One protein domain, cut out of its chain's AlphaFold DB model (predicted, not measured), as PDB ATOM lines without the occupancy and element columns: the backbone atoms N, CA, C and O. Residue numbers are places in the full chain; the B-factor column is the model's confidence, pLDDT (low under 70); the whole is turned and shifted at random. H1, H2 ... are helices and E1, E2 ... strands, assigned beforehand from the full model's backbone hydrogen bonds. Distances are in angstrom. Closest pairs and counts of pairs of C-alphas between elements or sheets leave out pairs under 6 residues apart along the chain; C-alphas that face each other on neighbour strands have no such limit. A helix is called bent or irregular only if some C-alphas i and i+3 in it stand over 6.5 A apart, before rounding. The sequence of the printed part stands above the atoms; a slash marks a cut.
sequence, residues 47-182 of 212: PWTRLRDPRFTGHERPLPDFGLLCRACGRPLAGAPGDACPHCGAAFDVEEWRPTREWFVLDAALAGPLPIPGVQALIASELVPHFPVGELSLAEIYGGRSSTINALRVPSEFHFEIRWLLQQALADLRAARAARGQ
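AT A GLANCE: This is residues 47 to 182 of the 212 residues of the protein "RanBP2-type domain-containing protein" of Phycisphaerae bacterium (UniProt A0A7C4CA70). One long helix, H5, begins between two unlike parts: a lobe of loops, residues 58 to 93, on one side and a small, strongly twisted three-strand sheet on the other, with H3 over a face of the sheet. A loop with H4 lies at the sheet's far end, away from the lobe, and the last turns of H5 stick out, with residues 174 to 182 standing free. The printed part has 136 residues, with five named helices and three named strands in the order H1, E1, H2, H3, E2, H4, E3, H5; the antiparallel sheet runs E1, E3, E2. The class is mixed, helices and strands, with under half of the residues in named elements. The whole is only just compact, close to loose, with a radius of gyration of the C-alphas of 17.1 A and spans of 58 by 44 by 27 A.

IN THESE COORDINATES: Start at C-alpha 47, at (224.189, 210.902, 268.008), and read through residues 47 to 93, which hold no named element. Then find H1, residues 94 to 97; E1, residues 103 to 106, 9.6 A long; and H2, residues 108 to 111. H3, residues 116 to 125, is 14.2 A long, and E2, residues 131 to 135, is 13.1 A. After H4, residues 138 to 141, E3 runs 21.3 A over residues 148 to 155. H5 begins at C-alpha 156, at (216.698, 213.221, 254.853), and runs 35.9 A to C-alpha 180, at (251.788, 215.331, 247.433). It is irregular: C-alphas 157 and 160 are 7.7 A apart.

HOW THE PARTS SIT: Look first at the inner strand E3. Beside E1, N 106 and O 152 are 2.8 A apart, within hydrogen-bond range; beside E2, N 133 and O 151 are 2.8 A apart, also within it. E1, H2 H3 and E2 form a split strand-helix-strand unit, two strands running the same way with E3 between them, and its crossover is right-handed. H3 is on the sheet at a height of 9.6 A, its closest C-alphas to E3 being Ile 116 and Ala 151, 6.5 A apart. H5 touches H3 with residues 162 to 166 alone; the closest C-alphas, of Ile 123 and Ile 162, are 7.3 A apart. H5 only grazes the sheet with residues 156 to 163, and H2 only grazes it with residues 108 to 111. H1 and H4 are not on the sheet, and each is apart from H5. In H3 every O i to N i+4 pair is within hydrogen-bond range, in H5 19 of 21; H1, H2 and H4 are too short for such a pair.

THE WHOLE: The C-alphas farthest apart, of Gly 89 and Tyr 142, are 58.1 A apart. The printed part has no cut and no long link between named elements. Mean pLDDT of the printed part is 92.3; look for values under 70 at residues 136 to 141 and 144 to 147.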
ATOM      1  N   PRO A  47     223.753 210.581 269.371       87.94
ATOM      2  CA  PRO A  47     224.189 210.902 268.008       87.94
ATOM      3  C   PRO A  47     223.052 211.166 267.008       87.94
ATOM      4  O   PRO A  47     223.269 211.853 266.022       87.94
ATOM      5  N   TRP A  48     221.841 210.660 267.261       90.81
ATOM      6  CA  TRP A  48     220.638 210.889 266.445       90.81
ATOM      7  C   TRP A  48     219.763 212.062 266.920       90.81
ATOM      8  O   TRP A  48     218.681 212.276 266.381       90.81
ATOM      9  N   THR A  49     220.186 212.807 267.940       93.00
ATOM     10  CA  THR A  49     219.434 213.957 268.461       93.00
ATOM     11  C   THR A  49     219.640 215.157 267.549       93.00
ATOM     12  O   THR A  49     220.774 215.514 267.237       93.00
ATOM     13  N   ARG A  50     218.548 215.806 267.139       93.75
ATOM     14  CA  ARG A  50     218.602 217.031 266.338       93.75
ATOM     15  C   ARG A  50     218.997 218.217 267.212       93.75
ATOM     16  O   ARG A  50     218.173 218.769 267.928       93.75
ATOM     17  N   LEU A  51     220.264 218.614 267.132       93.25
ATOM     18  CA  LEU A  51     220.794 219.762 267.881       93.25
ATOM     19  C   LEU A  51     220.699 221.088 267.116       93.25
ATOM     20  O   LEU A  51     220.882 222.150 267.705       93.25
ATOM     21  N   ARG A  52     220.444 221.032 265.805       94.06
ATOM     22  CA  ARG A  52     220.296 222.199 264.932       94.06
ATOM     23  C   ARG A  52     219.497 221.860 263.680       94.06
ATOM     24  O   ARG A  52     219.301 220.687 263.369       94.06
ATOM     25  N   ASP A  53     219.123 222.891 262.941       95.50
ATOM     26  CA  ASP A  53     218.571 222.763 261.595       95.50
ATOM     27  C   ASP A  53     219.675 222.529 260.550       95.50
ATOM     28  O   ASP A  53     220.842 222.892 260.782       95.50
ATOM     29  N   PRO A  54     219.343 221.908 259.401       96.94
ATOM     30  CA  PRO A  54     220.283 221.775 258.299       96.94
ATOM     31  C   PRO A  54     220.685 223.155 257.766       96.94
ATOM     32  O   PRO A  54     219.849 224.040 257.601       96.94
ATOM     33  N   ARG A  55     221.977 223.338 257.463       97.31
ATOM     34  CA  ARG A  55     222.480 224.583 256.846       97.31
ATOM     35  C   ARG A  55     222.065 224.716 255.385       97.31
ATOM     36  O   ARG A  55     221.992 225.827 254.873       97.31
ATOM     37  N   PHE A  56     221.859 223.575 254.731       97.88
ATOM     38  CA  PHE A  56     221.534 223.481 253.318       97.88
ATOM     39  C   PHE A  56     220.254 222.679 253.130       97.88
ATOM     40  O   PHE A  56     220.151 221.527 253.552       97.88
ATOM     41  N   THR A  57     219.306 223.304 252.453       97.12
ATOM     42  CA  THR A  57     217.974 222.800 252.128       97.12
ATOM     43  C   THR A  57     217.851 222.395 250.664       97.12
ATOM     44  O   THR A  57     216.901 221.698 250.330       97.12
ATOM     45  N   GLY A  58     218.794 222.806 249.803       96.94
ATOM     46  CA  GLY A  58     218.750 222.613 248.349       96.94
ATOM     47  C   GLY A  58     218.204 223.833 247.590       96.94
ATOM     48  O   GLY A  58     218.384 223.957 246.373       96.94
ATOM     49  N   HIS A  59     217.592 224.784 248.297       96.94
ATOM     50  CA  HIS A  59     217.023 226.003 247.712       96.94
ATOM     51  C   HIS A  59     217.985 227.200 247.720       96.94
ATOM     52  O   HIS A  59     217.640 228.271 247.225       96.94
ATOM     53  N   GLU A  60     219.207 227.039 248.233       97.81
ATOM     54  CA  GLU A  60     220.206 228.109 248.267       97.81
ATOM     55  C   GLU A  60     220.632 228.515 246.850       97.81
ATOM     56  O   GLU A  60     220.835 227.662 245.982       97.81
ATOM     57  N   ARG A  61     220.787 229.821 246.598       97.38
ATOM     58  CA  ARG A  61     221.250 230.360 245.310       97.38
ATOM     59  C   ARG A  61     222.398 231.361 245.527       97.38
ATOM     60  O   ARG A  61     222.259 232.228 246.389       97.38
ATOM     61  N   PRO A  62     223.495 231.297 244.744       97.69
ATOM     62  CA  PRO A  62     223.838 230.252 243.769       97.69
ATOM     63  C   PRO A  62     223.915 228.855 244.405       97.69
ATOM     64  O   PRO A  62     224.288 228.741 245.569       97.69
ATOM     65  N   LEU A  63     223.542 227.811 243.655       98.19
ATOM     66  CA  LEU A  63     223.474 226.444 244.184       98.19
ATOM     67  C   LEU A  63     224.862 225.989 244.686       98.19
ATOM     68  O   LEU A  63     225.800 225.971 243.883       98.19
ATOM     69  N   PRO A  64     225.028 225.610 245.965       98.38
ATOM     70  CA  PRO A  64     226.291 225.066 246.459       98.38
ATOM     71  C   PRO A  64     226.704 223.793 245.709       98.38
ATOM     72  O   PRO A  64     225.884 223.122 245.077       98.38
ATOM     73  N   ASP A  65     227.987 223.431 245.785       98.25
ATOM     74  CA  ASP A  65     228.452 222.178 245.187       98.25
ATOM     75  C   ASP A  65     227.991 220.970 246.014       98.25
ATOM     76  O   ASP A  65     228.649 220.516 246.947       98.25
ATOM     77  N   PHE A  66     226.825 220.446 245.649       98.00
ATOM     78  CA  PHE A  66     226.285 219.194 246.168       98.00
ATOM     79  C   PHE A  66     226.739 217.976 245.341       98.00
ATOM     80  O   PHE A  66     226.244 216.866 245.548       98.00
ATOM     81  N   GLY A  67     227.622 218.142 244.348       97.06
ATOM     82  CA  GLY A  67     227.980 217.077 243.411       97.06
ATOM     83  C   GLY A  67     226.775 216.550 242.624       97.06
ATOM     84  O   GLY A  67     226.673 215.346 242.378       97.06
ATOM     85  N   LEU A  68     225.813 217.426 242.315       97.50
ATOM     86  CA  LEU A  68     224.666 217.123 241.459       97.50
ATOM     87  C   LEU A  68     225.026 217.413 240.001       97.50
ATOM     88  O   LEU A  68     225.651 218.430 239.693       97.50
ATOM     89  N   LEU A  69     224.601 216.527 239.102       98.12
ATOM     90  CA  LEU A  69     224.825 216.648 237.664       98.12
ATOM     91  C   LEU A  69     223.492 216.856 236.945       98.12
ATOM     92  O   LEU A  69     222.482 216.235 237.285       98.12
ATOM     93  N   CYS A  70     223.492 217.702 235.918       98.31
ATOM     94  CA  CYS A  70     222.340 217.891 235.048       98.31
ATOM     95  C   CYS A  70     222.010 216.580 234.322       98.31
ATOM     96  O   CYS A  70     222.850 216.058 233.590       98.31
ATOM     97  N   ARG A  71     220.774 216.082 234.441       98.12
ATOM     98  CA  ARG A  71     220.341 214.855 233.744       98.12
ATOM     99  C   ARG A  71     220.379 214.973 232.212       98.12
ATOM    100  O   ARG A  71     220.516 213.960 231.541       98.12
ATOM    101  N   ALA A  72     220.282 216.190 231.665       98.12
ATOM    102  CA  ALA A  72     220.285 216.428 230.221       98.12
ATOM    103  C   ALA A  72     221.699 216.490 229.613       98.12
ATOM    104  O   ALA A  72     221.937 215.898 228.567       98.12
ATOM    105  N   CYS A  73     222.638 217.215 230.239       98.25
ATOM    106  CA  CYS A  73     223.981 217.430 229.675       98.25
ATOM    107  C   CYS A  73     225.136 216.826 230.492       98.25
ATOM    108  O   CYS A  73     226.285 216.911 230.068       98.25
ATOM    109  N   GLY A  74     224.866 216.265 231.673       98.12
ATOM    110  CA  GLY A  74     225.863 215.649 232.557       98.12
ATOM    111  C   GLY A  74     226.802 216.625 233.276       98.12
ATOM    112  O   GLY A  74     227.634 216.191 234.068       98.12
ATOM    113  N   ARG A  75     226.697 217.937 233.026       98.44
ATOM    114  CA  ARG A  75     227.548 218.952 233.667       98.44
ATOM    115  C   ARG A  75     227.086 219.278 235.095       98.44
ATOM    116  O   ARG A  75     225.895 219.126 235.381       98.44
ATOM    117  N   PRO A  76     227.997 219.722 235.984       98.19
ATOM    118  CA  PRO A  76     227.654 220.062 237.362       98.19
ATOM    119  C   PRO A  76     226.617 221.185 237.440       98.19
ATOM    120  O   PRO A  76     226.600 222.095 236.613       98.19
ATOM    121  N   LEU A  77     225.748 221.103 238.448       98.38
ATOM    122  CA  LEU A  77     224.748 222.132 238.757       98.38
ATOM    123  C   LEU A  77     225.249 223.172 239.773       98.38
ATOM    124  O   LEU A  77     224.546 224.142 240.047       98.38
ATOM    125  N   ALA A  78     226.454 222.991 240.320       98.25
ATOM    126  CA  ALA A  78     227.076 223.951 241.226       98.25
ATOM    127  C   ALA A  78     227.155 225.347 240.579       98.25
ATOM    128  O   ALA A  78     227.537 225.491 239.418       98.25
ATOM    129  N   GLY A  79     226.771 226.377 241.331       98.12
ATOM    130  CA  GLY A  79     226.704 227.763 240.874       98.12
ATOM    131  C   GLY A  79     225.446 228.124 240.077       98.12
ATOM    132  O   GLY A  79     225.351 229.257 239.607       98.12
ATOM    133  N   ALA A  80     224.470 227.218 239.919       98.12
ATOM    134  CA  ALA A  80     223.218 227.537 239.234       98.12
ATOM    135  C   ALA A  80     222.472 228.693 239.947       98.12
ATOM    136  O   ALA A  80     222.227 228.603 241.156       98.12
ATOM    137  N   PRO A  81     222.090 229.774 239.236       97.75
ATOM    138  CA  PRO A  81     221.388 230.912 239.836       97.75
ATOM    139  C   PRO A  81     219.889 230.653 240.062       97.75
ATOM    140  O   PRO A  81     219.237 231.420 240.764       97.75
ATOM    141  N   GLY A  82     219.341 229.576 239.494       97.69
ATOM    142  CA  GLY A  82     217.938 229.172 239.607       97.69
ATOM    143  C   GLY A  82     217.751 227.695 239.250       97.69
ATOM    144  O   GLY A  82     218.727 226.951 239.168       97.69
ATOM    145  N   ASP A  83     216.510 227.291 238.986       97.88
ATOM    146  CA  ASP A  83     216.103 225.899 238.700       97.88
ATOM    147  C   ASP A  83     216.348 225.489 237.237       97.88
ATOM    148  O   ASP A  83     215.575 224.761 236.615       97.88
ATOM    149  N   ALA A  84     217.424 226.013 236.650       98.44
ATOM    150  CA  ALA A  84     217.825 225.758 235.275       98.44
ATOM    151  C   ALA A  84     219.335 225.542 235.199       98.44
ATOM    152  O   ALA A  84     220.127 226.258 235.818       98.44
ATOM    153  N   CYS A  85     219.749 224.531 234.436       98.44
ATOM    154  CA  CYS A  85     221.155 224.187 234.290       98.44
ATOM    155  C   CYS A  85     221.934 225.371 233.686       98.44
ATOM    156  O   CYS A  85     221.590 225.806 232.584       98.44
ATOM    157  N   PRO A  86     223.034 225.835 234.314       98.00
ATOM    158  CA  PRO A  86     223.802 226.983 233.823       98.00
ATOM    159  C   PRO A  86     224.519 226.713 232.490       98.00
ATOM    160  O   PRO A  86     225.050 227.635 231.877       98.00
ATOM    161  N   HIS A  87     224.551 225.457 232.029       98.19
ATOM    162  CA  HIS A  87     225.233 225.062 230.798       98.19
ATOM    163  C   HIS A  87     224.304 224.819 229.605       98.19
ATOM    164  O   HIS A  87     224.683 225.141 228.484       98.19
ATOM    165  N   CYS A  88     223.126 224.220 229.814       98.19
ATOM    166  CA  CYS A  88     222.199 223.885 228.724       98.19
ATOM    167  C   CYS A  88     220.797 224.492 228.879       98.19
ATOM    168  O   CYS A  88     219.971 224.313 227.991       98.19
ATOM    169  N   GLY A  89     220.505 225.166 229.996       98.25
ATOM    170  CA  GLY A  89     219.199 225.771 230.269       98.25
ATOM    171  C   GLY A  89     218.081 224.786 230.620       98.25
ATOM    172  O   GLY A  89     216.965 225.222 230.879       98.25
ATOM    173  N   ALA A  90     218.347 223.474 230.654       98.50
ATOM    174  CA  ALA A  90     217.345 222.483 231.040       98.50
ATOM    175  C   ALA A  90     216.875 222.720 232.481       98.50
ATOM    176  O   ALA A  90     217.707 222.863 233.382       98.50
ATOM    177  N   ALA A  91     215.557 222.734 232.682       98.50
ATOM    178  CA  ALA A  91     214.960 222.821 234.006       98.50
ATOM    179  C   ALA A  91     215.328 221.595 234.854       98.50
ATOM    180  O   ALA A  91     215.486 220.486 234.332       98.50
ATOM    181  N   PHE A  92     215.462 221.799 236.158       98.25
ATOM    182  CA  PHE A  92     215.620 220.724 237.128       98.25
ATOM    183  C   PHE A  92     214.903 221.082 238.429       98.25
ATOM    184  O   PHE A  92     214.829 222.252 238.778       98.25
ATOM    185  N   ASP A  93     214.436 220.076 239.163       97.88
ATOM    186  CA  ASP A  93     213.901 220.253 240.513       97.88
ATOM    187  C   ASP A  93     214.822 219.563 241.521       97.88
ATOM    188  O   ASP A  93     214.975 218.342 241.504       97.88
ATOM    189  N   VAL A  94     215.459 220.359 242.386       97.00
ATOM    190  CA  VAL A  94     216.415 219.881 243.397       97.00
ATOM    191  C   VAL A  94     215.773 218.863 244.343       97.00
ATOM    192  O   VAL A  94     216.444 217.920 244.769       97.00
ATOM    193  N   GLU A  95     214.474 218.990 244.615       97.00
ATOM    194  CA  GLU A  95     213.752 218.092 245.517       97.00
ATOM    195  C   GLU A  95     213.653 216.661 244.973       97.00
ATOM    196  O   GLU A  95     213.598 215.714 245.756       97.00
ATOM    197  N   GLU A  96     213.767 216.455 243.655       97.12
ATOM    198  CA  GLU A  96     213.811 215.110 243.065       97.12
ATOM    199  C   GLU A  96     215.039 214.291 243.492       97.12
ATOM    200  O   GLU A  96     215.056 213.068 243.330       97.12
ATOM    201  N   TRP A  97     216.092 214.941 243.997       97.12
ATOM    202  CA  TRP A  97     217.265 214.257 244.545       97.12
ATOM    203  C   TRP A  97     217.139 213.955 246.038       97.12
ATOM    204  O   TRP A  97     217.931 213.161 246.555       97.12
ATOM    205  N   ARG A  98     216.162 214.545 246.739       97.31
ATOM    206  CA  ARG A  98     215.947 214.274 248.159       97.31
ATOM    207  C   ARG A  98     215.446 212.831 248.333       97.31
ATOM    208  O   ARG A  98     214.520 212.404 247.640       97.31
ATOM    209  N   PRO A  99     216.013 212.051 249.268       97.12
ATOM    210  CA  PRO A  99     215.483 210.735 249.589       97.12
ATOM    211  C   PRO A  99     214.036 210.837 250.082       97.12
ATOM    212  O   PRO A  99     213.708 211.684 250.909       97.12
ATOM    213  N   THR A 100     213.172 209.939 249.612       96.06
ATOM    214  CA  THR A 100     211.731 209.958 249.926       96.06
ATOM    215  C   THR A 100     211.393 209.495 251.341       96.06
ATOM    216  O   THR A 100     210.311 209.774 251.849       96.06
ATOM    217  N   ARG A 101     212.294 208.747 251.984       95.88
ATOM    218  CA  ARG A 101     212.126 208.279 253.364       95.88
ATOM    219  C   ARG A 101     212.593 209.350 254.334       95.88
ATOM    220  O   ARG A 101     213.480 210.117 253.999       95.88
ATOM    221  N   GLU A 102     212.075 209.342 255.557       95.94
ATOM    222  CA  GLU A 102     212.530 210.249 256.622       95.94
ATOM    223  C   GLU A 102     214.021 210.065 256.947       95.94
ATOM    224  O   GLU A 102     214.722 211.033 257.213       95.94
ATOM    225  N   TRP A 103     214.516 208.828 256.852       96.38
ATOM    226  CA  TRP A 103     215.921 208.476 257.033       96.38
ATOM    227  C   TRP A 103     216.451 207.786 255.781       96.38
ATOM    228  O   TRP A 103     215.823 206.852 255.267       96.38
ATOM    229  N   PHE A 104     217.632 208.195 255.326       97.31
ATOM    230  CA  PHE A 104     218.325 207.569 254.204       97.31
ATOM    231  C   PHE A 104     219.632 206.914 254.644       97.31
ATOM    232  O   PHE A 104     220.169 207.206 255.714       97.31
ATOM    233  N   VAL A 105     220.112 205.982 253.820       97.00
ATOM    234  CA  VAL A 105     221.364 205.265 254.057       97.00
ATOM    235  C   VAL A 105     222.486 205.986 253.320       97.00
ATOM    236  O   VAL A 105     222.423 206.181 252.109       97.00
ATOM    237  N   LEU A 106     223.502 206.382 254.073       96.62
ATOM    238  CA  LEU A 106     224.777 206.889 253.598       96.62
ATOM    239  C   LEU A 106     225.770 205.723 253.595       96.62
ATOM    240  O   LEU A 106     226.272 205.316 254.644       96.62
ATOM    241  N   ASP A 107     225.994 205.163 252.413       94.44
ATOM    242  CA  ASP A 107     226.873 204.022 252.164       94.44
ATOM    243  C   ASP A 107     228.116 204.433 251.354       94.44
ATOM    244  O   ASP A 107     228.340 205.610 251.060       94.44
ATOM    245  N   ALA A 108     228.939 203.449 250.984       93.81
ATOM    246  CA  ALA A 108     230.142 203.673 250.189       93.81
ATOM    247  C   ALA A 108     229.850 204.251 248.790       93.81
ATOM    248  O   ALA A 108     230.688 204.968 248.244       93.81
ATOM    249  N   ALA A 109     228.674 203.986 248.208       95.31
ATOM    250  CA  ALA A 109     228.325 204.524 246.896       95.31
ATOM    251  C   ALA A 109     228.118 206.043 246.964       95.31
ATOM    252  O   ALA A 109     228.574 206.767 246.079       95.31
ATOM    253  N   LEU A 110     227.486 206.534 248.035       95.50
ATOM    254  CA  LEU A 110     227.307 207.969 248.255       95.50
ATOM    255  C   LEU A 110     228.565 208.646 248.829       95.50
ATOM    256  O   LEU A 110     228.882 209.766 248.432       95.50
ATOM    257  N   ALA A 111     229.302 207.975 249.720       96.31
ATOM    258  CA  ALA A 111     230.550 208.483 250.301       96.31
ATOM    259  C   ALA A 111     231.724 208.527 249.300       96.31
ATOM    260  O   ALA A 111     232.695 209.266 249.497       96.31
ATOM    261  N   GLY A 112     231.652 207.743 248.221       95.38
ATOM    262  CA  GLY A 112     232.706 207.633 247.221       95.38
ATOM    263  C   GLY A 112     233.994 207.043 247.820       95.38
ATOM    264  O   GLY A 112     233.949 205.994 248.455       95.38
ATOM    265  N   PRO A 113     235.170 207.670 247.626       96.38
ATOM    266  CA  PRO A 113     236.437 207.153 248.146       96.38
ATOM    267  C   PRO A 113     236.658 207.405 249.650       96.38
ATOM    268  O   PRO A 113     237.722 207.052 250.161       96.38
ATOM    269  N   LEU A 114     235.725 208.059 250.350       96.31
ATOM    270  CA  LEU A 114     235.863 208.334 251.780       96.31
ATOM    271  C   LEU A 114     235.466 207.098 252.605       96.31
ATOM    272  O   LEU A 114     234.380 206.554 252.399       96.31
ATOM    273  N   PRO A 115     236.296 206.653 253.565       95.81
ATOM    274  CA  PRO A 115     235.929 205.553 254.449       95.81
ATOM    275  C   PRO A 115     234.785 205.979 255.379       95.81
ATOM    276  O   PRO A 115     234.816 207.076 255.939       95.81
ATOM    277  N   ILE A 116     233.810 205.093 255.604       95.19
ATOM    278  CA  ILE A 116     232.622 205.377 256.433       95.19
ATOM    279  C   ILE A 116     232.969 205.888 257.842       95.19
ATOM    280  O   ILE A 116     232.354 206.871 258.249       95.19
ATOM    281  N   PRO A 117     233.975 205.357 258.567       94.25
ATOM    282  CA  PRO A 117     234.390 205.944 259.845       94.25
ATOM    283  C   PRO A 117     234.857 207.405 259.735       94.25
ATOM    284  O   PRO A 117     234.578 208.215 260.616       94.25
ATOM    285  N   GLY A 118     235.528 207.765 258.636       95.69
ATOM    286  CA  GLY A 118     235.929 209.148 258.363       95.69
ATOM    287  C   GLY A 118     234.728 210.048 258.069       95.69
ATOM    288  O   GLY A 118     234.659 211.165 258.572       95.69
ATOM    289  N   VAL A 119     233.744 209.538 257.322       96.94
ATOM    290  CA  VAL A 119     232.473 210.240 257.087       96.94
ATOM    291  C   VAL A 119     231.693 210.412 258.388       96.94
ATOM    292  O   VAL A 119     231.170 211.491 258.639       96.94
ATOM    293  N   GLN A 120     231.658 209.396 259.251       95.81
ATOM    294  CA  GLN A 120     231.018 209.478 260.562       95.81
ATOM    295  C   GLN A 120     231.641 210.585 261.420       95.81
ATOM    296  O   GLN A 120     230.916 211.398 261.988       95.81
ATOM    297  N   ALA A 121     232.973 210.646 261.485       95.12
ATOM    298  CA  ALA A 121     233.677 211.698 262.212       95.12
ATOM    299  C   ALA A 121     233.355 213.095 261.649       95.12
ATOM    300  O   ALA A 121     233.082 214.011 262.421       95.12
ATOM    301  N   LEU A 122     233.317 213.232 260.318       96.56
ATOM    302  CA  LEU A 122     232.981 214.479 259.626       96.56
ATOM    303  C   LEU A 122     231.558 214.964 259.939       96.56
ATOM    304  O   LEU A 122     231.345 216.133 260.245       96.56
ATOM    305  N   ILE A 123     230.561 214.083 259.874       96.56
ATOM    306  CA  ILE A 123     229.172 214.486 260.136       96.56
ATOM    307  C   ILE A 123     228.940 214.741 261.631       96.56
ATOM    308  O   ILE A 123     228.169 215.630 261.989       96.56
ATOM    309  N   ALA A 124     229.649 214.016 262.506       94.31
ATOM    310  CA  ALA A 124     229.613 214.227 263.948       94.31
ATOM    311  C   ALA A 124     230.222 215.579 264.349       94.31
ATOM    312  O   ALA A 124     229.644 216.267 265.189       94.31
ATOM    313  N   SER A 125     231.335 216.000 263.729       94.81
ATOM    314  CA  SER A 125     231.943 217.314 264.002       94.81
ATOM    315  C   SER A 125     231.044 218.481 263.598       94.81
ATOM    316  O   SER A 125     231.145 219.568 264.164       94.81
ATOM    317  N   GLU A 126     230.146 218.238 262.646       96.19
ATOM    318  CA  GLU A 126     229.136 219.187 262.183       96.19
ATOM    319  C   GLU A 126     227.783 218.993 262.879       96.19
ATOM    320  O   GLU A 126     226.823 219.689 262.547       96.19
ATOM    321  N   LEU A 127     227.692 218.085 263.858       94.94
ATOM    322  CA  LEU A 127     226.496 217.831 264.669       94.94
ATOM    323  C   LEU A 127     225.287 217.384 263.839       94.94
ATOM    324  O   LEU A 127     224.139 217.684 264.173       94.94
ATOM    325  N   VAL A 128     225.545 216.689 262.733       96.44
ATOM    326  CA  VAL A 128     224.489 216.102 261.916       96.44
ATOM    327  C   VAL A 128     224.004 214.816 262.595       96.44
ATOM    328  O   VAL A 128     224.823 213.924 262.868       96.44
ATOM    329  N   PRO A 129     222.689 214.685 262.854       95.81
ATOM    330  CA  PRO A 129     222.135 213.494 263.475       95.81
ATOM    331  C   PRO A 129     222.416 212.248 262.638       95.81
ATOM    332  O   PRO A 129     222.154 212.227 261.436       95.81
ATOM    333  N   HIS A 130     222.930 211.191 263.262       95.69
ATOM    334  CA  HIS A 130     223.200 209.939 262.568       95.69
ATOM    335  C   HIS A 130     223.130 208.712 263.477       95.69
ATOM    336  O   HIS A 130     223.239 208.795 264.702       95.69
ATOM    337  N   PHE A 131     222.984 207.548 262.850       93.75
ATOM    338  CA  PHE A 131     223.063 206.248 263.505       93.75
ATOM    339  C   PHE A 131     223.930 205.286 262.680       93.75
ATOM    340  O   PHE A 131     223.670 205.126 261.484       93.75
ATOM    341  N   PRO A 132     224.949 204.635 263.267       92.19
ATOM    342  CA  PRO A 132     225.763 203.668 262.545       92.19
ATOM    343  C   PRO A 132     224.969 202.398 262.233       92.19
ATOM    344  O   PRO A 132     224.347 201.805 263.108       92.19
ATOM    345  N   VAL A 133     225.013 201.958 260.977       89.62
ATOM    346  CA  VAL A 133     224.449 200.684 260.529       89.62
ATOM    347  C   VAL A 133     225.607 199.731 260.257       89.62
ATOM    348  O   VAL A 133     226.353 199.887 259.287       89.62
ATOM    349  N   GLY A 134     225.774 198.756 261.146       81.94
ATOM    350  CA  GLY A 134     226.696 197.641 260.973       81.94
ATOM    351  C   GLY A 134     225.936 196.347 260.714       81.94
ATOM    352  O   GLY A 134     224.788 196.192 261.138       81.94
ATOM    353  N   GLU A 135     226.586 195.410 260.036       71.88
ATOM    354  CA  GLU A 135     226.210 194.009 260.183       71.88
ATOM    355  C   GLU A 135     226.744 193.553 261.539       71.88
ATOM    356  O   GLU A 135     227.909 193.805 261.855       71.88
ATOM    357  N   LEU A 136     225.900 192.910 262.350       61.00
ATOM    358  CA  LEU A 136     226.387 192.210 263.533       61.00
ATOM    359  C   LEU A 136     227.384 191.168 263.039       61.00
ATOM    360  O   LEU A 136     226.997 190.210 262.361       61.00
ATOM    361  N   SER A 137     228.668 191.366 263.323       56.88
ATOM    362  CA  SER A 137     229.645 190.363 262.928       56.88
ATOM    363  C   SER A 137     229.425 189.129 263.804       56.88
ATOM    364  O   SER A 137     229.113 189.238 264.990       56.88
ATOM    365  N   LEU A 138     229.595 187.926 263.248       57.47
ATOM    366  CA  LEU A 138     229.553 186.690 264.044       57.47
ATOM    367  C   LEU A 138     230.504 186.767 265.254       57.47
ATOM    368  O   LEU A 138     230.214 186.191 266.295       57.47
ATOM    369  N   ALA A 139     231.600 187.528 265.158       59.78
ATOM    370  CA  ALA A 139     232.498 187.770 266.280       59.78
ATOM    371  C   ALA A 139     231.820 188.516 267.444       59.78
ATOM    372  O   ALA A 139     232.104 188.180 268.589       59.78
ATOM    373  N   GLU A 140     230.889 189.443 267.195       60.19
ATOM    374  CA  GLU A 140     230.119 190.117 268.253       60.19
ATOM    375  C   GLU A 140     229.191 189.151 268.996       60.19
ATOM    376  O   GLU A 140     229.033 189.268 270.211       60.19
ATOM    377  N   ILE A 141     228.664 188.134 268.304       61.47
ATOM    378  CA  ILE A 141     227.903 187.042 268.933       61.47
ATOM    379  C   ILE A 141     228.804 186.226 269.878       61.47
ATOM    380  O   ILE A 141     228.348 185.767 270.923       61.47
ATOM    381  N   TYR A 142     230.097 186.100 269.560       73.06
ATOM    382  CA  TYR A 142     231.089 185.378 270.364       73.06
ATOM    383  C   TYR A 142     231.961 186.284 271.261       73.06
ATOM    384  O   TYR A 142     232.995 185.843 271.760       73.06
ATOM    385  N   GLY A 143     231.555 187.537 271.509       71.12
ATOM    386  CA  GLY A 143     232.218 188.442 272.463       71.12
ATOM    387  C   GLY A 143     233.403 189.256 271.919       71.12
ATOM    388  O   GLY A 143     234.039 189.994 272.673       71.12
ATOM    389  N   GLY A 144     233.694 189.177 270.621       67.75
ATOM    390  CA  GLY A 144     234.634 190.057 269.929       67.75
ATOM    391  C   GLY A 144     233.977 191.387 269.554       67.75
ATOM    392  O   GLY A 144     233.107 191.430 268.692       67.75
ATOM    393  N   ARG A 145     234.398 192.494 270.175       55.31
ATOM    394  CA  ARG A 145     233.881 193.848 269.893       55.31
ATOM    395  C   ARG A 145     234.466 194.439 268.606       55.31
ATOM    396  O   ARG A 145     235.265 195.369 268.663       55.31
ATOM    397  N   SER A 146     234.075 193.910 267.454       56.41
ATOM    398  CA  SER A 146     234.355 194.560 266.172       56.41
ATOM    399  C   SER A 146     233.094 194.593 265.317       56.41
ATOM    400  O   SER A 146     232.850 193.685 264.520       56.41
ATOM    401  N   SER A 147     232.306 195.654 265.475       64.88
ATOM    402  CA  SER A 147     231.294 196.049 264.494       64.88
ATOM    403  C   SER A 147     232.006 196.767 263.356       64.88
ATOM    404  O   SER A 147     232.617 197.818 263.552       64.88
ATOM    405  N   THR A 148     231.930 196.220 262.148       80.06
ATOM    406  CA  THR A 148     232.272 196.978 260.945       80.06
ATOM    407  C   THR A 148     231.089 197.884 260.613       80.06
ATOM    408  O   THR A 148     230.018 197.433 260.207       80.06
ATOM    409  N   ILE A 149     231.256 199.187 260.847       83.69
ATOM    410  CA  ILE A 149     230.268 200.190 260.441       83.69
ATOM    411  C   ILE A 149     230.370 200.327 258.922       83.69
ATOM    412  O   ILE A 149     231.321 200.915 258.407       83.69
ATOM    413  N   ASN A 150     229.392 199.763 258.215       90.69
ATOM    414  CA  ASN A 150     229.382 199.720 256.752       90.69
ATOM    415  C   ASN A 150     228.532 200.839 256.139       90.69
ATOM    416  O   ASN A 150     228.699 201.167 254.966       90.69
ATOM    417  N   ALA A 151     227.626 201.430 256.918       94.81
ATOM    418  CA  ALA A 151     226.803 202.551 256.490       94.81
ATOM    419  C   ALA A 151     226.357 203.403 257.685       94.81
ATOM    420  O   ALA A 151     226.481 203.004 258.843       94.81
ATOM    421  N   LEU A 152     225.797 204.575 257.402       96.06
ATOM    422  CA  LEU A 152     225.178 205.461 258.385       96.06
ATOM    423  C   LEU A 152     223.727 205.721 257.970       96.06
ATOM    424  O   LEU A 152     223.425 205.820 256.785       96.06
ATOM    425  N   ARG A 153     222.814 205.846 258.929       96.88
ATOM    426  CA  ARG A 153     221.481 206.414 258.702       96.88
ATOM    427  C   ARG A 153     221.481 207.870 259.115       96.88
ATOM    428  O   ARG A 153     221.919 208.177 260.219       96.88
ATOM    429  N   VAL A 154     220.967 208.732 258.245       97.38
ATOM    430  CA  VAL A 154     220.896 210.185 258.451       97.38
ATOM    431  C   VAL A 154     219.478 210.665 258.109       97.38
ATOM    432  O   VAL A 154     218.888 210.115 257.169       97.38
ATOM    433  N   PRO A 155     218.901 211.648 258.826       97.75
ATOM    434  CA  PRO A 155     217.620 212.229 258.447       97.75
ATOM    435  C   PRO A 155     217.715 212.916 257.079       97.75
ATOM    436  O   PRO A 155     218.678 213.623 256.780       97.75
ATOM    437  N   SER A 156     216.702 212.740 256.241       97.38
ATOM    438  CA  SER A 156     216.698 213.221 254.853       97.38
ATOM    439  C   SER A 156     216.660 214.737 254.720       97.38
ATOM    440  O   SER A 156     217.062 215.269 253.690       97.38
ATOM    441  N   GLU A 157     216.255 215.455 255.765       97.50
ATOM    442  CA  GLU A 157     216.373 216.915 255.828       97.50
ATOM    443  C   GLU A 157     217.833 217.405 255.809       97.50
ATOM    444  O   GLU A 157     218.092 218.509 255.344       97.50
ATOM    445  N   PHE A 158     218.799 216.568 256.206       98.06
ATOM    446  CA  PHE A 158     220.234 216.865 256.111       98.06
ATOM    447  C   PHE A 158     220.859 216.401 254.788       98.06
ATOM    448  O   PHE A 158     222.078 216.462 254.636       98.06
ATOM    449  N   HIS A 159     220.072 215.924 253.816       98.12
ATOM    450  CA  HIS A 159     220.604 215.323 252.590       98.12
ATOM    451  C   HIS A 159     221.594 216.234 251.846       98.12
ATOM    452  O   HIS A 159     222.717 215.815 251.554       98.12
ATOM    453  N   PHE A 160     221.210 217.482 251.566       98.25
ATOM    454  CA  PHE A 160     222.063 218.422 250.831       98.25
ATOM    455  C   PHE A 160     223.289 218.841 251.633       98.25
ATOM    456  O   PHE A 160     224.380 218.957 251.078       98.25
ATOM    457  N   GLU A 161     223.143 218.975 252.947       98.25
ATOM    458  CA  GLU A 161     224.269 219.250 253.827       98.25
ATOM    459  C   GLU A 161     225.289 218.106 253.838       98.25
ATOM    460  O   GLU A 161     226.485 218.358 253.698       98.25
ATOM    461  N   ILE A 162     224.842 216.850 253.914       98.25
ATOM    462  CA  ILE A 162     225.727 215.689 253.785       98.25
ATOM    463  C   ILE A 162     226.456 215.712 252.442       98.25
ATOM    464  O   ILE A 162     227.670 215.523 252.405       98.25
ATOM    465  N   ARG A 163     225.749 215.967 251.334       98.06
ATOM    466  CA  ARG A 163     226.389 216.035 250.012       98.06
ATOM    467  C   ARG A 163     227.446 217.133 249.943       98.06
ATOM    468  O   ARG A 163     228.525 216.878 249.413       98.06
ATOM    469  N   TRP A 164     227.158 218.309 250.496       98.44
ATOM    470  CA  TRP A 164     228.113 219.413 250.571       98.44
ATOM    471  C   TRP A 164     229.356 219.037 251.391       98.44
ATOM    472  O   TRP A 164     230.475 219.194 250.909       98.44
ATOM    473  N   LEU A 165     229.171 218.450 252.582       98.12
ATOM    474  CA  LEU A 165     230.276 217.986 253.431       98.12
ATOM    475  C   LEU A 165     231.159 216.959 252.718       98.12
ATOM    476  O   LEU A 165     232.385 217.045 252.770       98.12
ATOM    477  N   LEU A 166     230.545 216.009 252.008       98.12
ATOM    478  CA  LEU A 166     231.276 215.022 251.219       98.12
ATOM    479  C   LEU A 166     232.055 215.680 250.074       98.12
ATOM    480  O   LEU A 166     233.216 215.331 249.868       98.12
ATOM    481  N   GLN A 167     231.472 216.642 249.346       97.75
ATOM    482  CA  GLN A 167     232.202 217.351 248.286       97.75
ATOM    483  C   GLN A 167     233.388 218.141 248.834       97.75
ATOM    484  O   GLN A 167     234.470 218.063 248.252       97.75
ATOM    485  N   GLN A 168     233.221 218.826 249.967       97.94
ATOM    486  CA  GLN A 168     234.311 219.553 250.612       97.94
ATOM    487  C   GLN A 168     235.449 218.603 251.009       97.94
ATOM    488  O   GLN A 168     236.589 218.801 250.600       97.94
ATOM    489  N   ALA A 169     235.132 217.499 251.692       97.62
ATOM    490  CA  ALA A 169     236.130 216.505 252.083       97.62
ATOM    491  C   ALA A 169     236.835 215.860 250.871       97.62
ATOM    492  O   ALA A 169     238.034 215.573 250.913       97.62
ATOM    493  N   LEU A 170     236.120 215.647 249.763       97.25
ATOM    494  CA  LEU A 170     236.713 215.158 248.516       97.25
ATOM    495  C   LEU A 170     237.613 216.199 247.850       97.25
ATOM    496  O   LEU A 170     238.657 215.830 247.313       97.25
ATOM    497  N   ALA A 171     237.225 217.474 247.859       96.56
ATOM    498  CA  ALA A 171     238.052 218.566 247.362       96.56
ATOM    499  C   ALA A 171     239.349 218.673 248.174       96.56
ATOM    500  O   ALA A 171     240.426 218.693 247.578       96.56
ATOM    501  N   ASP A 172     239.259 218.602 249.502       96.19
ATOM    502  CA  ASP A 172     240.414 218.622 250.402       96.19
ATOM    503  C   ASP A 172     241.336 217.419 250.153       96.19
ATOM    504  O   ASP A 172     242.553 217.568 250.029       96.19
ATOM    505  N   LEU A 173     240.773 216.217 249.974       95.12
ATOM    506  CA  LEU A 173     241.546 215.018 249.640       95.12
ATOM    507  C   LEU A 173     242.252 215.146 248.281       95.12
ATOM    508  O   LEU A 173     243.403 214.723 248.138       95.12
ATOM    509  N   ARG A 174     241.580 215.713 247.271       95.06
ATOM    510  CA  ARG A 174     242.176 215.972 245.949       95.06
ATOM    511  C   ARG A 174     243.288 217.013 246.045       95.06
ATOM    512  O   ARG A 174     244.356 216.773 245.490       95.06
ATOM    513  N   ALA A 175     243.071 218.105 246.774       92.94
ATOM    514  CA  ALA A 175     244.074 219.139 247.008       92.94
ATOM    515  C   ALA A 175     245.302 218.567 247.734       92.94
ATOM    516  O   ALA A 175     246.428 218.759 247.284       92.94
ATOM    517  N   ALA A 176     245.095 217.762 248.781       90.31
ATOM    518  CA  ALA A 176     246.170 217.080 249.498       90.31
ATOM    519  C   ALA A 176     246.948 216.104 248.599       90.31
ATOM    520  O   ALA A 176     248.174 216.019 248.682       90.31
ATOM    521  N   ARG A 177     246.264 215.373 247.707       89.00
ATOM    522  CA  ARG A 177     246.922 214.500 246.717       89.00
ATOM    523  C   ARG A 177     247.702 215.292 245.674       89.00
ATOM    524  O   ARG A 177     248.817 214.900 245.362       89.00
ATOM    525  N   ALA A 178     247.151 216.391 245.165       88.62
ATOM    526  CA  ALA A 178     247.840 217.266 244.220       88.62
ATOM    527  C   ALA A 178     249.095 217.893 244.850       88.62
ATOM    528  O   ALA A 178     250.147 217.908 244.219       88.62
ATOM    529  N   ALA A 179     249.017 218.306 246.120       84.25
ATOM    530  CA  ALA A 179     250.161 218.806 246.877       84.25
ATOM    531  C   ALA A 179     251.246 217.730 247.074       84.25
ATOM    532  O   ALA A 179     252.428 218.009 246.899       84.25
ATOM    533  N   ARG A 180     250.856 216.477 247.363       81.44
ATOM    534  CA  ARG A 180     251.788 215.331 247.433       81.44
ATOM    535  C   ARG A 180     252.352 214.921 246.073       81.44
ATOM    536  O   ARG A 180     253.415 214.319 246.028       81.44
ATOM    537  N   GLY A 181     251.618 215.208 245.000       70.88
ATOM    538  CA  GLY A 181     251.966 214.920 243.613       70.88
ATOM    539  C   GLY A 181     252.961 215.899 242.997       70.88
ATOM    540  O   GLY A 181     253.238 215.783 241.804       70.88
ATOM    541  N   GLN A 182     253.535 216.831 243.771       70.06
ATOM    542  CA  GLN A 182     254.845 217.361 243.404       70.06
ATOM    543  C   GLN A 182     255.743 216.135 243.220       70.06
ATOM    544  O   GLN A 182     255.865 215.337 244.138       70.06
TER     545      GLN A 182